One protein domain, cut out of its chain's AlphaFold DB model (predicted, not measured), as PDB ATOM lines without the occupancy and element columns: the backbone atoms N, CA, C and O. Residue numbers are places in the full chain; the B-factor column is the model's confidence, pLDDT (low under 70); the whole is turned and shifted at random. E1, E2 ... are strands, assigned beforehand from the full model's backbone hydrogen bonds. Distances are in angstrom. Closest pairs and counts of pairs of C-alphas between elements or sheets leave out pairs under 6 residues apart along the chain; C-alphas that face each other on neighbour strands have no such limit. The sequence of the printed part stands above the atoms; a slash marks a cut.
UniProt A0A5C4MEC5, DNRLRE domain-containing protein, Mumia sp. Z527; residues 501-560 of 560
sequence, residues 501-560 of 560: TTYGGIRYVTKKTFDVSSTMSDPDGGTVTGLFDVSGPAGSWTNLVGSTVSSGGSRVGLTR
ATOM      1  N   THR A 501      42.825 139.205 147.081       88.44
ATOM      2  CA  THR A 501      44.253 139.154 147.437       88.44
ATOM      3  C   THR A 501      44.667 137.719 147.736       88.44
ATOM      4  O   THR A 501      43.844 136.926 148.193       88.44
ATOM      5  N   THR A 502      45.925 137.369 147.489       88.25
ATOM      6  CA  THR A 502      46.455 136.033 147.786       88.25
ATOM      7  C   THR A 502      47.416 136.124 148.961       88.25
ATOM      8  O   THR A 502      48.374 136.891 148.922       88.25
ATOM      9  N   TYR A 503      47.178 135.321 149.997       86.75
ATOM     10  CA  TYR A 503      48.044 135.231 151.169       86.75
ATOM     11  C   TYR A 503      48.189 133.767 151.592       86.75
ATOM     12  O   TYR A 503      47.191 133.070 151.775       86.75
ATOM     13  N   GLY A 504      49.429 133.281 151.709       84.81
ATOM     14  CA  GLY A 504      49.707 131.887 152.085       84.81
ATOM     15  C   GLY A 504      49.119 130.843 151.124       84.81
ATOM     16  O   GLY A 504      48.688 129.789 151.569       84.81
ATOM     17  N   GLY A 505      49.026 131.154 149.825       81.00
ATOM     18  CA  GLY A 505      48.427 130.270 148.810       81.00
ATOM     19  C   GLY A 505      46.893 130.249 148.791       81.00
ATOM     20  O   GLY A 505      46.307 129.656 147.893       81.00
ATOM     21  N   ILE A 506      46.233 130.939 149.727       80.44
ATOM     22  CA  ILE A 506      44.775 131.062 149.786       80.44
ATOM     23  C   ILE A 506      44.365 132.409 149.190       80.44
ATOM     24  O   ILE A 506      44.949 133.452 149.504       80.44
ATOM     25  N   ARG A 507      43.347 132.393 148.325       84.19
ATOM     26  CA  ARG A 507      42.794 133.597 147.705       84.19
ATOM     27  C   ARG A 507      41.606 134.111 148.516       84.19
ATOM     28  O   ARG A 507      40.623 133.404 148.705       84.19
ATOM     29  N   TYR A 508      41.707 135.348 148.991       83.25
ATOM     30  CA  TYR A 508      40.712 136.020 149.821       83.25
ATOM     31  C   TYR A 508      39.930 137.043 148.999       83.25
ATOM     32  O   TYR A 508      40.514 137.839 148.263       83.25
ATOM     33  N   VAL A 509      38.609 137.052 149.169       83.75
ATOM     34  CA  VAL A 509      37.687 138.039 148.592       83.75
ATOM     35  C   VAL A 509      37.109 138.922 149.694       83.75
ATOM     36  O   VAL A 509      36.962 138.506 150.840       83.75
ATOM     37  N   THR A 510      36.777 140.164 149.353       79.31
ATOM     38  CA  THR A 510      36.290 141.163 150.322       79.31
ATOM     39  C   THR A 510      34.782 141.089 150.583       79.31
ATOM     40  O   THR A 510      34.280 141.766 151.480       79.31
ATOM     41  N   LYS A 511      34.042 140.282 149.811       77.19
ATOM     42  CA  LYS A 511      32.579 140.160 149.864       77.19
ATOM     43  C   LYS A 511      32.147 138.697 149.748       77.19
ATOM     44  O   LYS A 511      32.836 137.901 149.123       77.19
ATOM     45  N   LYS A 512      30.984 138.371 150.329       72.62
ATOM     46  CA  LYS A 512      30.343 137.045 150.205       72.62
ATOM     47  C   LYS A 512      29.769 136.790 148.803       72.62
ATOM     48  O   LYS A 512      29.747 135.646 148.377       72.62
ATOM     49  N   THR A 513      29.372 137.861 148.117       72.88
ATOM     50  CA  THR A 513      29.034 137.900 146.687       72.88
ATOM     51  C   THR A 513      30.210 138.507 145.940       72.88
ATOM     52  O   THR A 513      30.646 139.618 146.267       72.88
ATOM     53  N   PHE A 514      30.740 137.787 144.964       74.12
ATOM     54  CA  PHE A 514      31.895 138.200 144.178       74.12
ATOM     55  C   PHE A 514      31.756 137.692 142.749       74.12
ATOM     56  O   PHE A 514      31.184 136.632 142.515       74.12
ATOM     57  N   ASP A 515      32.306 138.454 141.810       78.25
ATOM     58  CA  ASP A 515      32.347 138.051 140.412       78.25
ATOM     59  C   ASP A 515      33.548 137.131 140.177       78.25
ATOM     60  O   ASP A 515      34.627 137.335 140.742       78.25
ATOM     61  N   VAL A 516      33.371 136.142 139.310       80.38
ATOM     62  CA  VAL A 516      34.454 135.353 138.712       80.38
ATOM     63  C   VAL A 516      34.389 135.580 137.213       80.38
ATOM     64  O   VAL A 516      33.292 135.592 136.666       80.38
ATOM     65  N   SER A 517      35.534 135.754 136.554       82.25
ATOM     66  CA  SER A 517      35.599 135.815 135.092       82.25
ATOM     67  C   SER A 517      36.692 134.929 134.522       82.25
ATOM     68  O   SER A 517      37.784 134.888 135.074       82.25
ATOM     69  N   SER A 518      36.439 134.286 133.385       85.06
ATOM     70  CA  SER A 518      37.460 133.606 132.582       85.06
ATOM     71  C   SER A 518      37.320 134.006 131.109       85.06
ATOM     72  O   SER A 518      36.230 134.385 130.667       85.06
ATOM     73  N   THR A 519      38.431 133.958 130.374       84.44
ATOM     74  CA  THR A 519      38.455 134.051 128.911       84.44
ATOM     75  C   THR A 519      38.183 132.672 128.331       84.44
ATOM     76  O   THR A 519      38.875 131.716 128.675       84.44
ATOM     77  N   MET A 520      37.220 132.568 127.426       82.19
ATOM     78  CA  MET A 520      36.914 131.324 126.726       82.19
ATOM     79  C   MET A 520      36.780 131.599 125.240       82.19
ATOM     80  O   MET A 520      36.394 132.693 124.824       82.19
ATOM     81  N   SER A 521      37.116 130.601 124.440       81.56
ATOM     82  CA  SER A 521      37.032 130.687 122.992       81.56
ATOM     83  C   SER A 521      36.724 129.320 122.425       81.56
ATOM     84  O   SER A 521      37.338 128.339 122.834       81.56
ATOM     85  N   ASP A 522      35.842 129.297 121.450       80.62
ATOM     86  CA  ASP A 522      35.636 128.173 120.560       80.62
ATOM     87  C   ASP A 522      36.421 128.401 119.254       80.62
ATOM     88  O   ASP A 522      36.392 129.538 118.754       80.62
ATOM     89  N   PRO A 523      37.156 127.394 118.737       75.69
ATOM     90  CA  PRO A 523      37.809 127.471 117.429       75.69
ATOM     91  C   PRO A 523      36.859 127.839 116.284       75.69
ATOM     92  O   PRO A 523      37.273 128.561 115.381       75.69
ATOM     93  N   ASP A 524      35.594 127.433 116.381       74.25
ATOM     94  CA  ASP A 524      34.564 127.616 115.356       74.25
ATOM     95  C   ASP A 524      33.861 128.984 115.469       74.25
ATOM     96  O   ASP A 524      32.995 129.346 114.666       74.25
ATOM     97  N   GLY A 525      34.222 129.783 116.480       71.00
ATOM     98  CA  GLY A 525      33.591 131.065 116.773       71.00
ATOM     99  C   GLY A 525      32.317 130.918 117.613       71.00
ATOM    100  O   GLY A 525      32.318 130.296 118.667       71.00
ATOM    101  N   GLY A 526      31.228 131.590 117.238       75.06
ATOM    102  CA  GLY A 526      29.950 131.466 117.954       75.06
ATOM    103  C   GLY A 526      29.973 131.963 119.408       75.06
ATOM    104  O   GLY A 526      30.599 132.980 119.730       75.06
ATOM    105  N   THR A 527      29.235 131.274 120.285       77.62
ATOM    106  CA  THR A 527      29.096 131.633 121.703       77.62
ATOM    107  C   THR A 527      29.492 130.500 122.635       77.62
ATOM    108  O   THR A 527      29.096 129.361 122.433       77.62
ATOM    109  N   VAL A 528      30.173 130.840 123.723       82.75
ATOM    110  CA  VAL A 528      30.615 129.916 124.766       82.75
ATOM    111  C   VAL A 528      29.953 130.251 126.098       82.75
ATOM    112  O   VAL A 528      29.731 131.419 126.428       82.75
ATOM    113  N   THR A 529      29.656 129.218 126.888       84.81
ATOM    114  CA  THR A 529      29.149 129.358 128.260       84.81
ATOM    115  C   THR A 529      30.125 128.698 129.221       84.81
ATOM    116  O   THR A 529      30.423 127.515 129.096       84.81
ATOM    117  N   GLY A 530      30.626 129.466 130.188       82.81
ATOM    118  CA  GLY A 530      31.541 128.941 131.199       82.81
ATOM    119  C   GLY A 530      30.816 128.275 132.350       82.81
ATOM    120  O   GLY A 530      29.845 128.822 132.877       82.81
ATOM    121  N   LEU A 531      31.352 127.136 132.776       86.88
ATOM    122  CA  LEU A 531      31.009 126.491 134.035       86.88
ATOM    123  C   LEU A 531      32.141 126.739 135.034       86.88
ATOM    124  O   LEU A 531      33.312 126.550 134.709       86.88
ATOM    125  N   PHE A 532      31.792 127.186 136.238       85.00
ATOM    126  CA  PHE A 532      32.755 127.477 137.296       85.00
ATOM    127  C   PHE A 532      32.558 126.543 138.481       85.00
ATOM    128  O   PHE A 532      31.450 126.400 139.001       85.00
ATOM    129  N   ASP A 533      33.677 126.018 138.963       87.50
ATOM    130  CA  ASP A 533      33.760 125.354 140.253       87.50
ATOM    131  C   ASP A 533      34.419 126.301 141.257       87.50
ATOM    132  O   ASP A 533      35.479 126.883 141.012       87.50
ATOM    133  N   VAL A 534      33.768 126.484 142.403       82.81
ATOM    134  CA  VAL A 534      34.231 127.344 143.492       82.81
ATOM    135  C   VAL A 534      34.285 126.507 144.759       82.81
ATOM    136  O   VAL A 534      33.263 126.007 145.216       82.81
ATOM    137  N   SER A 535      35.465 126.382 145.360       83.94
ATOM    138  CA  SER A 535      35.663 125.645 146.612       83.94
ATOM    139  C   SER A 535      36.393 126.492 147.648       83.94
ATOM    140  O   SER A 535      37.392 127.141 147.333       83.94
ATOM    141  N   GLY A 536      35.937 126.449 148.899       80.19
ATOM    142  CA  GLY A 536      36.595 127.099 150.027       80.19
ATOM    143  C   GLY A 536      36.100 126.582 151.382       80.19
ATOM    144  O   GLY A 536      35.267 125.681 151.440       80.19
ATOM    145  N   PRO A 537      36.559 127.170 152.502       76.19
ATOM    146  CA  PRO A 537      36.173 126.726 153.847       76.19
ATOM    147  C   PRO A 537      34.664 126.797 154.128       76.19
ATOM    148  O   PRO A 537      34.166 126.111 155.014       76.19
ATOM    149  N   ALA A 538      33.940 127.643 153.390       74.94
ATOM    150  CA  ALA A 538      32.494 127.807 153.509       74.94
ATOM    151  C   ALA A 538      31.683 126.773 152.702       74.94
ATOM    152  O   ALA A 538      30.461 126.749 152.827       74.94
ATOM    153  N   GLY A 539      32.339 125.950 151.878       81.25
ATOM    154  CA  GLY A 539      31.699 124.957 151.022       81.25
ATOM    155  C   GLY A 539      32.295 124.893 149.616       81.25
ATOM    156  O   GLY A 539      33.184 125.672 149.259       81.25
ATOM    157  N   SER A 540      31.767 123.960 148.827       85.75
ATOM    158  CA  SER A 540      32.089 123.789 147.412       85.75
ATOM    159  C   SER A 540      30.816 123.832 146.579       85.75
ATOM    160  O   SER A 540      29.802 123.237 146.943       85.75
ATOM    161  N   TRP A 541      30.893 124.518 145.448       84.44
ATOM    162  CA  TRP A 541      29.842 124.639 144.454       84.44
ATOM    163  C   TRP A 541      30.442 124.296 143.103       84.44
ATOM    164  O   TRP A 541      31.488 124.835 142.747       84.44
ATOM    165  N   THR A 542      29.786 123.413 142.368       87.56
ATOM    166  CA  THR A 542      30.271 122.930 141.077       87.56
ATOM    167  C   THR A 542      29.276 123.246 139.971       87.56
ATOM    168  O   THR A 542      28.082 123.385 140.244       87.56
ATOM    169  N   ASN A 543      29.752 123.320 138.729       84.56
ATOM    170  CA  ASN A 543      28.945 123.593 137.537       84.56
ATOM    171  C   ASN A 543      28.110 124.879 137.645       84.56
ATOM    172  O   ASN A 543      26.971 124.945 137.176       84.56
ATOM    173  N   LEU A 544      28.652 125.913 138.289       84.31
ATOM    174  CA  LEU A 544      27.986 127.204 138.344       84.31
ATOM    175  C   LEU A 544      28.009 127.826 136.944       84.31
ATOM    176  O   LEU A 544      29.075 128.109 136.400       84.31
ATOM    177  N   VAL A 545      26.827 128.031 136.367       83.94
ATOM    178  CA  VAL A 545      26.667 128.541 135.000       83.94
ATOM    179  C   VAL A 545      26.910 130.049 134.973       83.94
ATOM    180  O   VAL A 545      26.234 130.803 135.676       83.94
ATOM    181  N   GLY A 546      27.885 130.487 134.179       80.12
ATOM    182  CA  GLY A 546      28.127 131.901 133.898       80.12
ATOM    183  C   GLY A 546      27.304 132.429 132.718       80.12
ATOM    184  O   GLY A 546      26.497 131.722 132.122       80.12
ATOM    185  N   SER A 547      27.518 133.692 132.357       80.19
ATOM    186  CA  SER A 547      26.902 134.303 131.171       80.19
ATOM    187  C   SER A 547      27.433 133.731 129.848       80.19
ATOM    188  O   SER A 547      28.642 133.636 129.658       80.19
ATOM    189  N   THR A 548      26.563 133.464 128.881       81.56
ATOM    190  CA  THR A 548      26.978 133.160 127.503       81.56
ATOM    191  C   THR A 548      27.627 134.386 126.849       81.56
ATOM    192  O   THR A 548      27.088 135.492 126.932       81.56
ATOM    193  N   VAL A 549      28.785 134.213 126.209       75.88
ATOM    194  CA  VAL A 549      29.521 135.284 125.508       75.88
ATOM    195  C   VAL A 549      29.996 134.816 124.144       75.88
ATOM    196  O   VAL A 549      30.171 133.622 123.932       75.88
ATOM    197  N   SER A 550      30.264 135.745 123.227       77.69
ATOM    198  CA  SER A 550      30.950 135.421 121.973       77.69
ATOM    199  C   SER A 550      32.344 134.837 122.233       77.69
ATOM    200  O   SER A 550      33.020 135.256 123.179       77.69
ATOM    201  N   SER A 551      32.782 133.899 121.392       74.19
ATOM    202  CA  SER A 551      34.136 133.328 121.436       74.19
ATOM    203  C   SER A 551      35.210 134.428 121.464       74.19
ATOM    204  O   SER A 551      35.117 135.425 120.748       74.19
ATOM    205  N   GLY A 552      36.203 134.295 122.353       63.22
ATOM    206  CA  GLY A 552      37.237 135.313 122.587       63.22
ATOM    207  C   GLY A 552      36.791 136.473 123.490       63.22
ATOM    208  O   GLY A 552      37.601 137.330 123.855       63.22
ATOM    209  N   GLY A 553      35.521 136.495 123.907       62.25
ATOM    210  CA  GLY A 553      34.988 137.427 124.891       62.25
ATOM    211  C   GLY A 553      35.676 137.278 126.250       62.25
ATOM    212  O   GLY A 553      35.867 136.182 126.775       62.25
ATOM    213  N   SER A 554      36.050 138.403 126.857       53.38
ATOM    214  CA  SER A 554      36.912 138.420 128.047       53.38
ATOM    215  C   SER A 554      36.178 138.268 129.384       53.38
ATOM    216  O   SER A 554      36.811 138.370 130.437       53.38
ATOM    217  N   ARG A 555      34.850 138.075 129.389       56.44
ATOM    218  CA  ARG A 555      34.054 138.139 130.625       56.44
ATOM    219  C   ARG A 555      32.842 137.216 130.623       56.44
ATOM    220  O   ARG A 555      31.729 137.671 130.398       56.44
ATOM    221  N   VAL A 556      33.040 135.954 130.988       55.97
ATOM    222  CA  VAL A 556      31.935 135.151 131.527       55.97
ATOM    223  C   VAL A 556      31.864 135.376 133.024       55.97
ATOM    224  O   VAL A 556      32.726 134.898 133.749       55.97
ATOM    225  N   GLY A 557      30.874 136.150 133.465       57.47
ATOM    226  CA  GLY A 557      30.675 136.490 134.868       57.47
ATOM    227  C   GLY A 557      29.791 135.472 135.578       57.47
ATOM    228  O   GLY A 557      28.744 135.101 135.048       57.47
ATOM    229  N   LEU A 558      30.167 135.074 136.793       56.31
ATOM    230  CA  LEU A 558      29.214 134.517 137.749       56.31
ATOM    231  C   LEU A 558      28.763 135.618 138.710       56.31
ATOM    232  O   LEU A 558      29.590 136.148 139.445       56.31
ATOM    233  N   THR A 559      27.474 135.956 138.723       51.50
ATOM    234  CA  THR A 559      26.916 136.910 139.692       51.50
ATOM    235  C   THR A 559      25.982 136.162 140.637       51.50
ATOM    236  O   THR A 559      24.900 135.739 140.229       51.50
ATOM    237  N   ARG A 560      26.391 135.975 141.897       50.75
ATOM    238  CA  ARG A 560      25.509 135.510 142.981       50.75
ATOM    239  C   ARG A 560      25.771 136.231 144.290       50.75
ATOM    240  O   ARG A 560      26.912 136.165 144.797       50.75
TER     241      ARG A 560
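Overview. This is residues 501 to 560 of the 560 residues of the protein "DNRLRE domain-containing protein" of Mumia sp. Z527 (UniProt A0A5C4MEC5). A loose, narrow model: the long hairpin E4-E5 runs along its length, the short strand pair E3-E6 sits near the end of that hairpin where residues 531 and 545 lie, and the small hairpin E1-E2 lies apart from E4-E5 at one end of the whole. The other end is made of loops, with residues 519 to 530 reaching out to a turn round Asp 524. The printed part has 60 residues with no named helix and six named strands, E1 to E6 in chain order, in three two-stranded antiparallel sheets, E1-E2, E3-E6 and E4-E5. The class is all strand, though 26 of the 60 residues, under half, are in named elements. The whole is loose, with a radius of gyration of the C-alphas of 13.3 A, and spans 39 by 19 by 16 A, only just a rod.

Along the chain. Find C-alpha 531 at (31.009, 126.491, 134.035); from there E4, residues 531 to 536, runs 17.0 A to C-alpha 536 at (36.595, 127.099, 150.027). E5, residues 539 to 545, is the longest strand and runs 17.2 A. E3 is residues 516 to 518, 7.0 A, and E6 is residues 556 to 558, 6.8 A. Look for E1, residues 501 to 503, from C-alpha 501 at (44.253, 139.154, 147.437), 6.6 A long, and E2, residues 506 to 509, 10.0 A.

Arrangement. Begin with the hairpin of E4 and E5, antiparallel at 170 degrees: N 534 and O 541 are 2.8 A apart, within hydrogen-bond range, and so are N 536 and O 539, at 2.9 A. The closest C-alphas of E5 and E6 are those of Val 545 and Leu 558, 7.1 A apart. E3 and E6 are antiparallel at 160 degrees, with N 558 and O 516 within hydrogen-bond range at 3.2 A. E3 and E4 are near each other, with 5 pairs of C-alphas within 10 A. Farther out, the hairpin of E1 and E2 is antiparallel at 148 degrees, with N 508 and O 501 within hydrogen-bond range at 2.8 A. Both E1 and E2 are apart from E3, E4, E5 and E6.

Size, cuts and confidence. The C-alphas of Gly 504 and Asp 524, the two farthest apart, are 40.0 A from each other. The printed part has no cut and ends at Arg 560, the chain's last residue. Look at the long link of 12 residues from E3 to E4; its residues 527 to 528 pair antiparallel with residues 549 to 550. The mean pLDDT of the printed part is 77.4, and residues 552 to 560 are under 70.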